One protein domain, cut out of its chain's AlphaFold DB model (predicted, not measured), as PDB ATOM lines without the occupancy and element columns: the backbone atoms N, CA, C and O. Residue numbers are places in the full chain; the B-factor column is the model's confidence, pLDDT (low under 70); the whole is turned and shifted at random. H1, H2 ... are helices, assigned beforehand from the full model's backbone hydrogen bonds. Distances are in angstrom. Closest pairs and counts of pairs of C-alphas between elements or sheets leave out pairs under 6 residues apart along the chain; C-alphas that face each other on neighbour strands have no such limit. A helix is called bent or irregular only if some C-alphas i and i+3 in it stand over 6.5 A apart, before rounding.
ATOM      1  N   GLU A  80      29.607  63.418  -8.330       96.41
ATOM      2  CA  GLU A  80      29.985  62.424  -7.326       96.41
ATOM      3  C   GLU A  80      28.972  61.274  -7.303       96.41
ATOM      4  O   GLU A  80      29.342  60.127  -7.537       96.41
ATOM      5  N   GLU A  81      27.684  61.589  -7.163       96.95
ATOM      6  CA  GLU A  81      26.608  60.592  -7.178       96.95
ATOM      7  C   GLU A  81      26.535  59.849  -8.523       96.95
ATOM      8  O   GLU A  81      26.360  58.631  -8.557       96.95
ATOM      9  N   LEU A  82      26.759  60.545  -9.645       96.25
ATOM     10  CA  LEU A  82      26.851  59.905 -10.959       96.25
ATOM     11  C   LEU A  82      27.983  58.865 -11.007       96.25
ATOM     12  O   LEU A  82      27.804  57.785 -11.574       96.25
ATOM     13  N   ARG A  83      29.154  59.170 -10.431       94.56
ATOM     14  CA  ARG A  83      30.279  58.223 -10.379       94.56
ATOM     15  C   ARG A  83      29.917  56.987  -9.563       94.56
ATOM     16  O   ARG A  83      30.213  55.883 -10.025       94.56
ATOM     17  N   ASP A  84      29.249  57.163  -8.430       93.46
ATOM     18  CA  ASP A  84      28.826  56.063  -7.561       93.46
ATOM     19  C   ASP A  84      27.771  55.178  -8.243       93.46
ATOM     20  O   ASP A  84      27.910  53.953  -8.271       93.46
ATOM     21  N   MET A  85      26.775  55.782  -8.905       94.33
ATOM     22  CA  MET A  85      25.772  55.059  -9.698       94.33
ATOM     23  C   MET A  85      26.420  54.245 -10.826       94.33
ATOM     24  O   MET A  85      26.125  53.061 -11.004       94.33
ATOM     25  N   VAL A  86      27.350  54.849 -11.574       93.05
ATOM     26  CA  VAL A  86      28.081  54.159 -12.645       93.05
ATOM     27  C   VAL A  86      28.950  53.029 -12.084       93.05
ATOM     28  O   VAL A  86      29.043  51.970 -12.708       93.05
ATOM     29  N   ALA A  87      29.587  53.220 -10.926       89.34
ATOM     30  CA  ALA A  87      30.377  52.180 -10.271       89.34
ATOM     31  C   ALA A  87      29.504  50.985  -9.855       89.34
ATOM     32  O   ALA A  87      29.849  49.846 -10.171       89.34
ATOM     33  N   ALA A  88      28.339  51.234  -9.251       89.84
ATOM     34  CA  ALA A  88      27.387  50.187  -8.885       89.84
ATOM     35  C   ALA A  88      26.915  49.382 -10.111       89.84
ATOM     36  O   ALA A  88      27.009  48.152 -10.125       89.84
ATOM     37  N   ARG A  89      26.511  50.065 -11.195       91.87
ATOM     38  CA  ARG A  89      26.099  49.404 -12.450       91.87
ATOM     39  C   ARG A  89      27.215  48.565 -13.078       91.87
ATOM     40  O   ARG A  89      26.950  47.490 -13.615       91.87
ATOM     41  N   LYS A  90      28.474  49.014 -13.003       89.97
ATOM     42  CA  LYS A  90      29.628  48.234 -13.488       89.97
ATOM     43  C   LYS A  90      29.782  46.918 -12.734       89.97
ATOM     44  O   LYS A  90      30.027  45.898 -13.374       89.97
ATOM     45  N   THR A  91      29.619  46.928 -11.414       87.17
ATOM     46  CA  THR A  91      29.704  45.719 -10.582       87.17
ATOM     47  C   THR A  91      28.626  44.703 -10.958       87.17
ATOM     48  O   THR A  91      28.908  43.513 -11.105       87.17
ATOM     49  N   GLU A  92      27.400  45.161 -11.195       89.84
ATOM     50  CA  GLU A  92      26.287  44.292 -11.591       89.84
ATOM     51  C   GLU A  92      26.468  43.705 -12.993       89.84
ATOM     52  O   GLU A  92      26.286  42.501 -13.202       89.84
ATOM     53  N   LEU A  93      26.916  44.521 -13.952       92.17
ATOM     54  CA  LEU A  93      27.279  44.036 -15.282       92.17
ATOM     55  C   LEU A  93      28.447  43.046 -15.223       92.17
ATOM     56  O   LEU A  93      28.429  42.052 -15.948       92.17
ATOM     57  N   ALA A  94      29.429  43.263 -14.342       90.51
ATOM     58  CA  ALA A  94      30.537  42.335 -14.149       90.51
ATOM     59  C   ALA A  94      30.062  40.972 -13.621       90.51
ATOM     60  O   ALA A  94      30.499  39.938 -14.129       90.51
ATOM     61  N   PHE A  95      29.117  40.956 -12.676       90.60
ATOM     62  CA  PHE A  95      28.476  39.718 -12.224       90.60
ATOM     63  C   PHE A  95      27.730  39.014 -13.365       90.60
ATOM     64  O   PHE A  95      27.896  37.810 -13.557       90.60
ATOM     65  N   SER A  96      26.967  39.753 -14.172       91.40
ATOM     66  CA  SER A  96      26.237  39.186 -15.310       91.40
ATOM     67  C   SER A  96      27.171  38.576 -16.363       91.40
ATOM     68  O   SER A  96      27.046  37.406 -16.734       91.40
ATOM     69  N   LEU A  97      28.183  39.331 -16.788       92.40
ATOM     70  CA  LEU A  97      29.144  38.933 -17.819       92.40
ATOM     71  C   LEU A  97      30.162  37.890 -17.349       92.40
ATOM     72  O   LEU A  97      30.683  37.141 -18.176       92.40
ATOM     73  N   GLY A  98      30.486  37.856 -16.057       89.91
ATOM     74  CA  GLY A  98      31.551  37.011 -15.522       89.91
ATOM     75  C   GLY A  98      31.078  35.850 -14.655       89.91
ATOM     76  O   GLY A  98      31.670  34.774 -14.716       89.91
ATOM     77  N   GLY A  99      30.017  36.051 -13.873       87.48
ATOM     78  CA  GLY A  99      29.596  35.140 -12.808       87.48
ATOM     79  C   GLY A  99      28.356  34.302 -13.076       87.48
ATOM     80  O   GLY A  99      28.169  33.299 -12.394       87.48
ATOM     81  N   MET A 100      27.520  34.666 -14.050       90.55
ATOM     82  CA  MET A 100      26.331  33.876 -14.373       90.55
ATOM     83  C   MET A 100      26.638  32.656 -15.252       90.55
ATOM     84  O   MET A 100      27.543  32.660 -16.084       90.55
ATOM     85  N   GLY A 101      25.822  31.610 -15.103       86.98
ATOM     86  CA  GLY A 101      25.929  30.379 -15.884       86.98
ATOM     87  C   GLY A 101      26.875  29.341 -15.277       86.98
ATOM     88  O   GLY A 101      27.064  29.277 -14.066       86.98
ATOM     89  N   SER A 102      27.418  28.472 -16.126       85.34
ATOM     90  CA  SER A 102      28.337  27.398 -15.744       85.34
ATOM     91  C   SER A 102      29.790  27.760 -16.060       85.34
ATOM     92  O   SER A 102      30.077  28.750 -16.735       85.34
ATOM     93  N   ALA A 103      30.727  26.901 -15.646       76.96
ATOM     94  CA  ALA A 103      32.145  27.058 -15.967       76.96
ATOM     95  C   ALA A 103      32.404  27.205 -17.480       76.96
ATOM     96  O   ALA A 103      33.271  27.981 -17.882       76.96
ATOM     97  N   SER A 104      31.633  26.507 -18.322       83.16
ATOM     98  CA  SER A 104      31.784  26.522 -19.781       83.16
ATOM     99  C   SER A 104      30.856  27.505 -20.497       83.16
ATOM    100  O   SER A 104      31.164  27.902 -21.619       83.16
ATOM    101  N   THR A 105      29.738  27.911 -19.885       88.30
ATOM    102  CA  THR A 105      28.665  28.633 -20.585       88.30
ATOM    103  C   THR A 105      28.115  29.788 -19.759       88.30
ATOM    104  O   THR A 105      27.493  29.567 -18.726       88.30
ATOM    105  N   ASN A 106      28.242  31.014 -20.273       93.94
ATOM    106  CA  ASN A 106      27.544  32.193 -19.762       93.94
ATOM    107  C   ASN A 106      26.740  32.834 -20.909       93.94
ATOM    108  O   ASN A 106      27.313  33.394 -21.846       93.94
ATOM    109  N   TYR A 107      25.410  32.739 -20.848       94.69
ATOM    110  CA  TYR A 107      24.530  33.241 -21.908       94.69
ATOM    111  C   TYR A 107      24.495  34.767 -21.999       94.69
ATOM    112  O   TYR A 107      24.363  35.282 -23.106       94.69
ATOM    113  N   TYR A 108      24.662  35.478 -20.883       95.12
ATOM    114  CA  TYR A 108      24.735  36.941 -20.848       95.12
ATOM    115  C   TYR A 108      26.013  37.431 -21.525       95.12
ATOM    116  O   TYR A 108      25.976  38.284 -22.408       95.12
ATOM    117  N   ASN A 109      27.142  36.803 -21.193       95.61
ATOM    118  CA  ASN A 109      28.425  37.045 -21.842       95.61
ATOM    119  C   ASN A 109      28.342  36.846 -23.359       95.61
ATOM    120  O   ASN A 109      28.720  37.723 -24.135       95.61
ATOM    121  N   GLN A 110      27.787  35.710 -23.788       95.92
ATOM    122  CA  GLN A 110      27.612  35.420 -25.209       95.92
ATOM    123  C   GLN A 110      26.631  36.385 -25.885       95.92
ATOM    124  O   GLN A 110      26.814  36.710 -27.055       95.92
ATOM    125  N   ALA A 111      25.594  36.836 -25.177       95.96
ATOM    126  CA  ALA A 111      24.632  37.800 -25.693       95.96
ATOM    127  C   ALA A 111      25.284  39.158 -25.967       95.96
ATOM    128  O   ALA A 111      25.190  39.658 -27.084       95.96
ATOM    129  N   TYR A 112      26.035  39.713 -25.015       96.12
ATOM    130  CA  TYR A 112      26.831  40.921 -25.256       96.12
ATOM    131  C   TYR A 112      27.904  40.704 -26.333       96.12
ATOM    132  O   TYR A 112      28.100  41.566 -27.186       96.12
ATOM    133  N   SER A 113      28.529  39.523 -26.377       96.28
ATOM    134  CA  SER A 113      29.513  39.186 -27.414       96.28
ATOM    135  C   SER A 113      28.933  39.245 -28.829       96.28
ATOM    136  O   SER A 113      29.564  39.811 -29.716       96.28
ATOM    137  N   ARG A 114      27.719  38.713 -29.043       96.55
ATOM    138  CA  ARG A 114      27.016  38.795 -30.339       96.55
ATOM    139  C   ARG A 114      26.647  40.224 -30.736       96.55
ATOM    140  O   ARG A 114      26.478  40.484 -31.917       96.55
ATOM    141  N   GLN A 115      26.544  41.132 -29.770       96.83
ATOM    142  CA  GLN A 115      26.232  42.547 -29.992       96.83
ATOM    143  C   GLN A 115      27.486  43.412 -30.202       96.83
ATOM    144  O   GLN A 115      27.399  44.632 -30.120       96.83
ATOM    145  N   GLY A 116      28.655  42.798 -30.420       95.96
ATOM    146  CA  GLY A 116      29.915  43.506 -30.679       95.96
ATOM    147  C   GLY A 116      30.817  43.704 -29.457       95.96
ATOM    148  O   GLY A 116      31.877  44.307 -29.582       95.96
ATOM    149  N   TRP A 117      30.458  43.166 -28.286       95.55
ATOM    150  CA  TRP A 117      31.209  43.355 -27.031       95.55
ATOM    151  C   TRP A 117      32.047  42.139 -26.626       95.55
ATOM    152  O   TRP A 117      32.272  41.907 -25.438       95.55
ATOM    153  N   SER A 118      32.490  41.329 -27.588       95.54
ATOM    154  CA  SER A 118      33.157  40.046 -27.325       95.54
ATOM    155  C   SER A 118      34.442  40.197 -26.508       95.54
ATOM    156  O   SER A 118      34.627  39.484 -25.522       95.54
ATOM    157  N   GLU A 119      35.298  41.157 -26.860       96.00
ATOM    158  CA  GLU A 119      36.564  41.408 -26.162       96.00
ATOM    159  C   GLU A 119      36.338  41.840 -24.709       96.00
ATOM    160  O   GLU A 119      36.944  41.300 -23.781       96.00
ATOM    161  N   VAL A 120      35.407  42.775 -24.491       93.80
ATOM    162  CA  VAL A 120      35.064  43.276 -23.154       93.80
ATOM    163  C   VAL A 120      34.436  42.168 -22.311       93.80
ATOM    164  O   VAL A 120      34.839  41.962 -21.165       93.80
ATOM    165  N   ALA A 121      33.492  41.416 -22.876       94.03
ATOM    166  CA  ALA A 121      32.846  40.301 -22.199       94.03
ATOM    167  C   ALA A 121      33.866  39.214 -21.812       94.03
ATOM    168  O   ALA A 121      33.835  38.713 -20.685       94.03
ATOM    169  N   ALA A 122      34.806  38.876 -22.699       93.02
ATOM    170  CA  ALA A 122      35.869  37.915 -22.414       93.02
ATOM    171  C   ALA A 122      36.792  38.397 -21.282       93.02
ATOM    172  O   ALA A 122      37.035  37.648 -20.333       93.02
ATOM    173  N   ALA A 123      37.233  39.657 -21.329       92.82
ATOM    174  CA  ALA A 123      38.094  40.243 -20.301       92.82
ATOM    175  C   ALA A 123      37.414  40.291 -18.921       92.82
ATOM    176  O   ALA A 123      38.046  40.013 -17.899       92.82
ATOM    177  N   VAL A 124      36.118  40.613 -18.877       91.39
ATOM    178  CA  VAL A 124      35.333  40.591 -17.634       91.39
ATOM    179  C   VAL A 124      35.238  39.179 -17.072       91.39
ATOM    180  O   VAL A 124      35.484  38.978 -15.883       91.39
ATOM    181  N   ARG A 125      34.928  38.188 -17.916       91.11
ATOM    182  CA  ARG A 125      34.838  36.787 -17.491       91.11
ATOM    183  C   ARG A 125      36.157  36.272 -16.936       91.11
ATOM    184  O   ARG A 125      36.155  35.635 -15.886       91.11
ATOM    185  N   GLU A 126      37.267  36.560 -17.602       91.19
ATOM    186  CA  GLU A 126      38.592  36.147 -17.141       91.19
ATOM    187  C   GLU A 126      38.905  36.699 -15.742       91.19
ATOM    188  O   GLU A 126      39.331  35.955 -14.858       91.19
ATOM    189  N   ARG A 127      38.657  37.993 -15.509       88.48
ATOM    190  CA  ARG A 127      38.886  38.621 -14.197       88.48
ATOM    191  C   ARG A 127      37.978  38.058 -13.126       88.48
ATOM    192  O   ARG A 127      38.449  37.698 -12.048       88.48
ATOM    193  N   TRP A 128      36.703  37.892 -13.461       89.40
ATOM    194  CA  TRP A 128      35.733  37.303 -12.556       89.40
ATOM    195  C   TRP A 128      36.161  35.905 -12.090       89.40
ATOM    196  O   TRP A 128      36.109  35.607 -10.896       89.40
ATOM    197  N   GLN A 129      36.636  35.067 -13.018       86.84
ATOM    198  CA  GLN A 129      37.121  33.714 -12.728       86.84
ATOM    199  C   GLN A 129      38.386  33.698 -11.862       86.84
ATOM    200  O   GLN A 129      38.575  32.768 -11.083       86.84
ATOM    201  N   ARG A 130      39.224  34.735 -11.950       89.25
ATOM    202  CA  ARG A 130      40.411  34.917 -11.096       89.25
ATOM    203  C   ARG A 130      40.088  35.498  -9.712       89.25
ATOM    204  O   ARG A 130      41.001  35.684  -8.917       89.25
ATOM    205  N   GLY A 131      38.820  35.795  -9.421       86.04
ATOM    206  CA  GLY A 131      38.404  36.420  -8.162       86.04
ATOM    207  C   GLY A 131      38.639  37.933  -8.099       86.04
ATOM    208  O   GLY A 131      38.447  38.525  -7.043       86.04
ATOM    209  N   ASP A 132      39.009  38.569  -9.213       84.19
ATOM    210  CA  ASP A 132      39.164  40.023  -9.304       84.19
ATOM    211  C   ASP A 132      37.782  40.675  -9.462       84.19
ATOM    212  O   ASP A 132      37.203  40.693 -10.553       84.19
ATOM    213  N   ARG A 133      37.216  41.136  -8.339       76.45
ATOM    214  CA  ARG A 133      35.878  41.753  -8.275       76.45
ATOM    215  C   ARG A 133      35.904  43.278  -8.339       76.45
ATOM    216  O   ARG A 133      34.915  43.863  -8.763       76.45
ATOM    217  N   GLU A 134      37.013  43.902  -7.950       70.71
ATOM    218  CA  GLU A 134      37.162  45.364  -7.931       70.71
ATOM    219  C   GLU A 134      37.751  45.903  -9.245       70.71
ATOM    220  O   GLU A 134      37.512  47.053  -9.615       70.71
ATOM    221  N   GLY A 135      38.464  45.061 -10.003       61.54
ATOM    222  CA  GLY A 135      39.207  45.473 -11.184       61.54
ATOM    223  C   GLY A 135      40.435  46.314 -10.821       61.54
ATOM    224  O   GLY A 135      40.580  46.845  -9.723       61.54
ATOM    225  N   ARG A 136      41.362  46.480 -11.772       52.48
ATOM    226  CA  ARG A 136      42.481  47.416 -11.575       52.48
ATOM    227  C   ARG A 136      41.967  48.861 -11.463       52.48
ATOM    228  O   ARG A 136      41.128  49.246 -12.288       52.48
ATOM    229  N   PRO A 137      42.545  49.694 -10.574       46.82
ATOM    230  CA  PRO A 137      42.306  51.135 -10.565       46.82
ATOM    231  C   PRO A 137      42.485  51.722 -11.973       46.82
ATOM    232  O   PRO A 137      43.520  51.526 -12.610       46.82
ATOM    233  N   GLY A 138      41.458  52.403 -12.489       50.12
ATOM    234  CA  GLY A 138      41.479  53.040 -13.814       50.12
ATOM    235  C   GLY A 138      40.946  52.196 -14.979       50.12
ATOM    236  O   GLY A 138      40.783  52.729 -16.081       50.12
ATOM    237  N   TRP A 139      40.609  50.917 -14.771       49.56
ATOM    238  CA  TRP A 139      39.883  50.151 -15.783       49.56
ATOM    239  C   TRP A 139      38.404  50.555 -15.813       49.56
ATOM    240  O   TRP A 139      37.724  50.636 -14.794       49.56
ATOM    241  N   SER A 140      37.902  50.853 -17.005       51.33
ATOM    242  CA  SER A 140      36.612  51.503 -17.200       51.33
ATOM    243  C   SER A 140      35.959  50.930 -18.459       51.33
ATOM    244  O   SER A 140      36.368  51.310 -19.559       51.33
ATOM    245  N   PRO A 141      34.930  50.061 -18.335       48.95
ATOM    246  CA  PRO A 141      34.090  49.670 -19.470       48.95
ATOM    247  C   PRO A 141      33.522  50.891 -20.192       48.95
ATOM    248  O   PRO A 141      33.366  50.879 -21.401       48.95
ATOM    249  N   THR A 142      33.307  51.990 -19.461       44.14
ATOM    250  CA  THR A 142      32.833  53.267 -20.001       44.14
ATOM    251  C   THR A 142      33.731  53.853 -21.090       44.14
ATOM    252  O   THR A 142      33.185  54.505 -21.958       44.14
ATOM    253  N   ARG A 143      35.054  53.601 -21.142       40.63
ATOM    254  CA  ARG A 143      35.853  54.042 -22.314       40.63
ATOM    255  C   ARG A 143      35.511  53.275 -23.595       40.63
ATOM    256  O   ARG A 143      35.770  53.787 -24.675       40.63
ATOM    257  N   TRP A 144      34.965  52.070 -23.463       37.87
ATOM    258  CA  TRP A 144      34.555  51.234 -24.585       37.87
ATOM    259  C   TRP A 144      33.081  51.453 -24.926       37.87
ATOM    260  O   TRP A 144      32.767  51.653 -26.089       37.87
ATOM    261  N   CYS A 145      32.194  51.485 -23.923       33.69
ATOM    262  CA  CYS A 145      30.761  51.772 -24.090       33.69
ATOM    263  C   CYS A 145      30.461  53.237 -24.429       33.69
ATOM    264  O   CYS A 145      29.438  53.519 -25.034       33.69
ATOM    265  N   TRP A 146      31.350  54.156 -24.054       34.79
ATOM    266  CA  TRP A 146      31.253  55.590 -24.319       34.79
ATOM    267  C   TRP A 146      32.638  56.128 -24.721       34.79
ATOM    268  O   TRP A 146      33.324  56.773 -23.917       34.79
TER     269      TRP A 146
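Overview. This is residues 80 to 146 of the 149 residues of the protein "Luciferase-like monooxygenase family protein" of Mycobacterium ulcerans str. Harvey (UniProt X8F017). H2 folds back on itself as two arms side by side, crossed by residues 94 to 99 of H1, whose residues 80 to 85 stick out. The 67 printed residues, with three named helices, H1, H2, H3, are all helix in class and compact, with radius of gyration of the C-alphas 11.8 A and spans 38 by 25 by 16 A.

Arrangement. H2, residues 107 to 129, assigned as one helix by its hydrogen bonds, is bent: C-alphas 116 and 119 are 8.3 A apart. Its arms H2a, residues 107 to 116, and H2b, residues 119 to 129, touch, opposite ways at a shallow tilt of 26 degrees; the closest C-alphas, of Asn 109 and Ala 121, are 5.5 A apart. H1, residues 80 to 99, touches H2b with residues 94 to 99 alone, about perpendicular at 79 degrees; the closest C-alphas, of Gly 98 and Arg 125, are 3.8 A apart. H3, residues 142 to 145, touches no helix. Every O i to N i+4 pair is within hydrogen-bond range in H1 and H2b, 5 of 6 in H2a; H3 is too short for one.

Along the chain. H1 runs 27.8 A from C-alpha 80 at (29.985, 62.424, -7.326); H2a spans 14.5 A, H2b 15.5 A, and H3 4.8 A to C-alpha 145 at (30.761, 51.772, -24.090).

Size, cuts and confidence. The printed part has no cut. The link H2 to H3 is long. Residues 135 to 146 have pLDDT under 70.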